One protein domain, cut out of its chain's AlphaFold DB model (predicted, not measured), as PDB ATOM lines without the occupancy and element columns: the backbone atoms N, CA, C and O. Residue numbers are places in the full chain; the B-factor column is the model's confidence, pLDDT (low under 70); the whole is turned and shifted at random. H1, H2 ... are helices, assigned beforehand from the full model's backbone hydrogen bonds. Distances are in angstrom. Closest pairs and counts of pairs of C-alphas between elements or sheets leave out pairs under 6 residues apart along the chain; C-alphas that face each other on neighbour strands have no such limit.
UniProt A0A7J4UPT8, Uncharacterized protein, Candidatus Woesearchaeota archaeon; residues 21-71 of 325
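This is residues 21 to 71 of the 325 residues of an uncharacterized protein of Candidatus Woesearchaeota archaeon (UniProt A0A7J4UPT8). There is little regular structure here: a compact knot of loops with two short helices, H1 and H2, packed together. The first stretch, residues 21 to 39, passes through the middle and folds back on itself before H1; after H2, residues 59 to 71 wind away to the other end. The printed part has 51 residues, with H1 then H2 along the chain and no named strand. The class is all helix, though the named elements hold only 12 residues. The radius of gyration of the C-alphas is 9.6 A, and the spans are 27 by 22 by 17 A.

H1, residues 40 to 47, and H2, residues 55 to 58, touch; their closest C-alphas, those of Glu 44 and Leu 55, are 6.2 A apart. In H1 every O i to N i+4 pair is within hydrogen-bond range; H2 is too short for such a pair, but its one O i to N i+3 pair is within range.

H1 begins at C-alpha 40 (-18.526, 67.227, 146.014) and is 10.3 A long. H2, 4.9 A long, ends at C-alpha 58 (-27.834, 68.361, 151.175).

The C-alphas farthest apart, of Leu 21 and Asp 51, are 27.2 A apart. The printed part has no cut, and the link from H1 to H2 is short. Residues 21 to 22 have pLDDT under 70.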
ATOM      1  N   LEU A  21     -17.040  58.798 138.187       63.44
ATOM      2  CA  LEU A  21     -16.583  59.561 139.366       63.44
ATOM      3  C   LEU A  21     -17.703  60.341 140.082       63.44
ATOM      4  O   LEU A  21     -17.428  61.315 140.775       63.44
ATOM      5  N   ALA A  22     -18.970  59.960 139.910       59.91
ATOM      6  CA  ALA A  22     -20.060  60.590 140.656       59.91
ATOM      7  C   ALA A  22     -20.136  59.994 142.075       59.91
ATOM      8  O   ALA A  22     -20.788  58.969 142.279       59.91
ATOM      9  N   ASP A  23     -19.455  60.629 143.029       80.31
ATOM     10  CA  ASP A  23     -19.275  60.124 144.398       80.31
ATOM     11  C   ASP A  23     -20.141  60.850 145.434       80.31
ATOM     12  O   ASP A  23     -19.682  61.243 146.495       80.31
ATOM     13  N   GLY A  24     -21.441  60.949 145.176       94.62
ATOM     14  CA  GLY A  24     -22.409  61.271 146.219       94.62
ATOM     15  C   GLY A  24     -23.787  61.601 145.677       94.62
ATOM     16  O   GLY A  24     -23.986  61.748 144.472       94.62
ATOM     17  N   CYS A  25     -24.766  61.668 146.571       97.50
ATOM     18  CA  CYS A  25     -26.149  61.978 146.256       97.50
ATOM     19  C   CYS A  25     -26.544  63.342 146.802       97.50
ATOM     20  O   CYS A  25     -26.425  63.599 148.003       97.50
ATOM     21  N   PHE A  26     -27.088  64.178 145.924       98.00
ATOM     22  CA  PHE A  26     -27.627  65.474 146.296       98.00
ATOM     23  C   PHE A  26     -29.120  65.369 146.640       98.00
ATOM     24  O   PHE A  26     -29.927  64.938 145.826       98.00
ATOM     25  N   VAL A  27     -29.506  65.741 147.859       97.94
ATOM     26  CA  VAL A  27     -30.834  65.514 148.462       97.94
ATOM     27  C   VAL A  27     -31.484  66.814 148.967       97.94
ATOM     28  O   VAL A  27     -32.312  66.798 149.879       97.94
ATOM     29  N   TYR A  28     -31.139  67.959 148.370       98.19
ATOM     30  CA  TYR A  28     -31.770  69.249 148.669       98.19
ATOM     31  C   TYR A  28     -33.031  69.484 147.824       98.19
ATOM     32  O   TYR A  28     -32.947  69.644 146.609       98.19
ATOM     33  N   LYS A  29     -34.209  69.495 148.463       97.50
ATOM     34  CA  LYS A  29     -35.526  69.422 147.792       97.50
ATOM     35  C   LYS A  29     -35.860  70.585 146.855       97.50
ATOM     36  O   LYS A  29     -36.688  70.416 145.973       97.50
ATOM     37  N   GLU A  30     -35.277  71.759 147.074       97.69
ATOM     38  CA  GLU A  30     -35.572  72.942 146.251       97.69
ATOM     39  C   GLU A  30     -34.700  73.021 144.990       97.69
ATOM     40  O   GLU A  30     -34.951  73.860 144.129       97.69
ATOM     41  N   SER A  31     -33.688  72.158 144.867       97.81
ATOM     42  CA  SER A  31     -32.837  72.099 143.682       97.81
ATOM     43  C   SER A  31     -33.446  71.216 142.597       97.81
ATOM     44  O   SER A  31     -34.029  70.167 142.869       97.81
ATOM     45  N   SER A  32     -33.233  71.602 141.338       97.00
ATOM     46  CA  SER A  32     -33.554  70.771 140.173       97.00
ATOM     47  C   SER A  32     -32.679  69.517 140.062       97.00
ATOM     48  O   SER A  32     -33.038  68.593 139.336       97.00
ATOM     49  N   LEU A  33     -31.555  69.467 140.788       97.38
ATOM     50  CA  LEU A  33     -30.648  68.319 140.875       97.38
ATOM     51  C   LEU A  33     -30.970  67.404 142.069       97.38
ATOM     52  O   LEU A  33     -30.154  66.560 142.444       97.38
ATOM     53  N   TYR A  34     -32.151  67.546 142.681       98.06
ATOM     54  CA  TYR A  34     -32.608  66.653 143.744       98.06
ATOM     55  C   TYR A  34     -32.572  65.180 143.300       98.06
ATOM     56  O   TYR A  34     -33.056  64.822 142.227       98.06
ATOM     57  N   CYS A  35     -31.991  64.326 144.144       97.75
ATOM     58  CA  CYS A  35     -31.756  62.904 143.898       97.75
ATOM     59  C   CYS A  35     -30.925  62.596 142.645       97.75
ATOM     60  O   CYS A  35     -31.085  61.548 142.020       97.75
ATOM     61  N   THR A  36     -29.995  63.492 142.308       96.62
ATOM     62  CA  THR A  36     -28.995  63.281 141.254       96.62
ATOM     63  C   THR A  36     -27.628  62.992 141.868       96.62
ATOM     64  O   THR A  36     -27.263  63.563 142.900       96.62
ATOM     65  N   SER A  37     -26.866  62.095 141.238       95.44
ATOM     66  CA  SER A  37     -25.485  61.836 141.642       95.44
ATOM     67  C   SER A  37     -24.589  62.987 141.189       95.44
ATOM     68  O   SER A  37     -24.500  63.249 139.989       95.44
ATOM     69  N   LEU A  38     -23.924  63.651 142.131       95.25
ATOM     70  CA  LEU A  38     -23.032  64.788 141.883       95.25
ATOM     71  C   LEU A  38     -21.659  64.514 142.499       95.25
ATOM     72  O   LEU A  38     -21.537  63.676 143.386       95.25
ATOM     73  N   THR A  39     -20.635  65.225 142.033       94.50
ATOM     74  CA  THR A  39     -19.365  65.326 142.768       94.50
ATOM     75  C   THR A  39     -19.481  66.335 143.913       94.50
ATOM     76  O   THR A  39     -20.342  67.217 143.868       94.50
ATOM     77  N   ASP A  40     -18.577  66.274 144.894       95.19
ATOM     78  CA  ASP A  40     -18.526  67.227 146.014       95.19
ATOM     79  C   ASP A  40     -18.503  68.686 145.524       95.19
ATOM     80  O   ASP A  40     -19.271  69.524 145.991       95.19
ATOM     81  N   GLU A  41     -17.668  68.982 144.520       95.56
ATOM     82  CA  GLU A  41     -17.517  70.319 143.925       95.56
ATOM     83  C   GLU A  41     -18.806  70.795 143.228       95.56
ATOM     84  O   GLU A  41     -19.184  71.969 143.311       95.56
ATOM     85  N   GLN A  42     -19.505  69.883 142.540       96.19
ATOM     86  CA  GLN A  42     -20.794  70.171 141.906       96.19
ATOM     87  C   GLN A  42     -21.881  70.409 142.952       96.19
ATOM     88  O   GLN A  42     -22.658  71.350 142.809       96.19
ATOM     89  N   ALA A  43     -21.917  69.594 144.007       97.31
ATOM     90  CA  ALA A  43     -22.855  69.747 145.109       97.31
ATOM     91  C   ALA A  43     -22.626  71.059 145.873       97.31
ATOM     92  O   ALA A  43     -23.592  71.741 146.205       97.31
ATOM     93  N   GLU A  44     -21.371  71.453 146.113       97.75
ATOM     94  CA  GLU A  44     -21.028  72.741 146.729       97.75
ATOM     95  C   GLU A  44     -21.473  73.914 145.849       97.75
ATOM     96  O   GLU A  44     -22.120  74.847 146.334       97.75
ATOM     97  N   THR A  45     -21.197  73.831 144.544       97.94
ATOM     98  CA  THR A  45     -21.634  74.842 143.574       97.94
ATOM     99  C   THR A  45     -23.157  74.956 143.552       97.94
ATOM    100  O   THR A  45     -23.680  76.063 143.677       97.94
ATOM    101  N   GLU A  46     -23.874  73.834 143.457       97.94
ATOM    102  CA  GLU A  46     -25.339  73.812 143.443       97.94
ATOM    103  C   GLU A  46     -25.918  74.374 144.749       97.94
ATOM    104  O   GLU A  46     -26.810  75.221 144.735       97.94
ATOM    105  N   CYS A  47     -25.368  73.960 145.891       98.19
ATOM    106  CA  CYS A  47     -25.801  74.416 147.208       98.19
ATOM    107  C   CYS A  47     -25.593  75.928 147.396       98.19
ATOM    108  O   CYS A  47     -26.414  76.584 148.034       98.19
ATOM    109  N   SER A  48     -24.557  76.512 146.779       98.12
ATOM    110  CA  SER A  48     -24.273  77.952 146.860       98.12
ATOM    111  C   SER A  48     -25.349  78.851 146.231       98.12
ATOM    112  O   SER A  48     -25.406  80.039 146.556       98.12
ATOM    113  N   PHE A  49     -26.223  78.309 145.372       98.38
ATOM    114  CA  PHE A  49     -27.351  79.056 144.805       98.38
ATOM    115  C   PHE A  49     -28.522  79.239 145.787       98.38
ATOM    116  O   PHE A  49     -29.412  80.046 145.511       98.38
ATOM    117  N   TYR A  50     -28.530  78.532 146.925       98.12
ATOM    118  CA  TYR A  50     -29.636  78.540 147.886       98.12
ATOM    119  C   TYR A  50     -29.143  78.906 149.291       98.12
ATOM    120  O   TYR A  50     -28.430  78.139 149.932       98.12
ATOM    121  N   ASP A  51     -29.597  80.046 149.820       97.88
ATOM    122  CA  ASP A  51     -29.172  80.562 151.135       97.88
ATOM    123  C   ASP A  51     -29.447  79.592 152.308       97.88
ATOM    124  O   ASP A  51     -28.778  79.650 153.341       97.88
ATOM    125  N   SER A  52     -30.456  78.725 152.180       98.00
ATOM    126  CA  SER A  52     -30.846  77.724 153.185       98.00
ATOM    127  C   SER A  52     -30.182  76.359 153.002       98.00
ATOM    128  O   SER A  52     -30.392  75.473 153.837       98.00
ATOM    129  N   CYS A  53     -29.393  76.162 151.946       98.31
ATOM    130  CA  CYS A  53     -28.726  74.894 151.706       98.31
ATOM    131  C   CYS A  53     -27.484  74.750 152.600       98.31
ATOM    132  O   CYS A  53     -26.590  75.593 152.615       98.31
ATOM    133  N   SER A  54     -27.415  73.646 153.347       98.31
ATOM    134  CA  SER A  54     -26.199  73.215 154.035       98.31
ATOM    135  C   SER A  54     -25.634  72.004 153.316       98.31
ATOM    136  O   SER A  54     -26.294  70.968 153.278       98.31
ATOM    137  N   LEU A  55     -24.409  72.102 152.787       97.62
ATOM    138  CA  LEU A  55     -23.777  71.011 152.032       97.62
ATOM    139  C   LEU A  55     -23.755  69.699 152.831       97.62
ATOM    140  O   LEU A  55     -24.048  68.640 152.292       97.62
ATOM    141  N   ARG A  56     -23.511  69.784 154.146       97.50
ATOM    142  CA  ARG A  56     -23.503  68.626 155.048       97.50
ATOM    143  C   ARG A  56     -24.840  67.883 155.086       97.50
ATOM    144  O   ARG A  56     -24.840  66.681 155.322       97.50
ATOM    145  N   ASP A  57     -25.962  68.569 154.909       97.69
ATOM    146  CA  ASP A  57     -27.297  67.961 154.948       97.69
ATOM    147  C   ASP A  57     -27.818  67.634 153.547       97.69
ATOM    148  O   ASP A  57     -28.506  66.631 153.363       97.69
ATOM    149  N   ALA A  58     -27.454  68.466 152.573       97.88
ATOM    150  CA  ALA A  58     -27.834  68.361 151.175       97.88
ATOM    151  C   ALA A  58     -27.045  67.297 150.405       97.88
ATOM    152  O   ALA A  58     -27.527  66.849 149.375       97.88
ATOM    153  N   TYR A  59     -25.866  66.890 150.870       98.00
ATOM    154  CA  TYR A  59     -25.013  65.926 150.183       98.00
ATOM    155  C   TYR A  59     -24.725  64.702 151.056       98.00
ATOM    156  O   TYR A  59     -24.604  64.781 152.286       98.00
ATOM    157  N   ARG A  60     -24.688  63.531 150.422       97.44
ATOM    158  CA  ARG A  60     -24.454  62.237 151.068       97.44
ATOM    159  C   ARG A  60     -23.428  61.466 150.255       97.44
ATOM    160  O   ARG A  60     -23.689  61.216 149.085       97.44
ATOM    161  N   ASP A  61     -22.371  60.972 150.893       95.94
ATOM    162  CA  ASP A  61     -21.308  60.158 150.266       95.94
ATOM    163  C   ASP A  61     -21.783  58.716 149.977       95.94
ATOM    164  O   ASP A  61     -21.183  57.715 150.366       95.94
ATOM    165  N   THR A  62     -22.958  58.591 149.367       95.38
ATOM    166  CA  THR A  62     -23.634  57.336 149.036       95.38
ATOM    167  C   THR A  62     -24.388  57.517 147.726       95.38
ATOM    168  O   THR A  62     -24.798  58.625 147.384       95.38
ATOM    169  N   LYS A  63     -24.630  56.422 147.005       95.38
ATOM    170  CA  LYS A  63     -25.425  56.449 145.770       95.38
ATOM    171  C   LYS A  63     -26.860  56.897 146.057       95.38
ATOM    172  O   LYS A  63     -27.443  56.468 147.051       95.38
ATOM    173  N   CYS A  64     -27.469  57.661 145.147       95.56
ATOM    174  CA  CYS A  64     -28.868  58.075 145.304       95.56
ATOM    175  C   CYS A  64     -29.848  56.905 145.394       95.56
ATOM    176  O   CYS A  64     -30.834  56.999 146.113       95.56
ATOM    177  N   THR A  65     -29.547  55.769 144.762       95.50
ATOM    178  CA  THR A  65     -30.372  54.557 144.870       95.50
ATOM    179  C   THR A  65     -30.412  53.964 146.281       95.50
ATOM    180  O   THR A  65     -31.317  53.200 146.585       95.50
ATOM    181  N   ALA A  66     -29.452  54.301 147.151       96.06
ATOM    182  CA  ALA A  66     -29.439  53.873 148.550       96.06
ATOM    183  C   ALA A  66     -30.203  54.837 149.480       96.06
ATOM    184  O   ALA A  66     -30.359  54.552 150.666       96.06
ATOM    185  N   GLN A  67     -30.652  55.989 148.971       97.06
ATOM    186  CA  GLN A  67     -31.350  57.006 149.750       97.06
ATOM    187  C   GLN A  67     -32.871  56.807 149.640       97.06
ATOM    188  O   GLN A  67     -33.416  56.940 148.544       97.06
ATOM    189  N   PRO A  68     -33.596  56.553 150.747       96.62
ATOM    190  CA  PRO A  68     -35.028  56.241 150.693       96.62
ATOM    191  C   PRO A  68     -35.878  57.394 150.135       96.62
ATOM    192  O   PRO A  68     -36.899  57.169 149.499       96.62
ATOM    193  N   GLN A  69     -35.457  58.648 150.319       96.81
ATOM    194  CA  GLN A  69     -36.133  59.825 149.765       96.81
ATOM    195  C   GLN A  69     -35.962  60.002 148.243       96.81
ATOM    196  O   GLN A  69     -36.615  60.882 147.672       96.81
ATOM    197  N   CYS A  70     -35.090  59.201 147.622       97.56
ATOM    198  CA  CYS A  70     -34.815  59.162 146.183       97.56
ATOM    199  C   CYS A  70     -35.444  57.960 145.477       97.56
ATOM    200  O   CYS A  70     -35.243  57.771 144.279       97.56
ATOM    201  N   GLU A  71     -36.228  57.166 146.198       97.44
ATOM    202  CA  GLU A  71     -37.138  56.202 145.600       97.44
ATOM    203  C   GLU A  71     -38.171  56.949 144.744       97.44
ATOM    204  O   GLU A  71     -38.763  57.935 145.197       97.44
TER     205      GLU A  71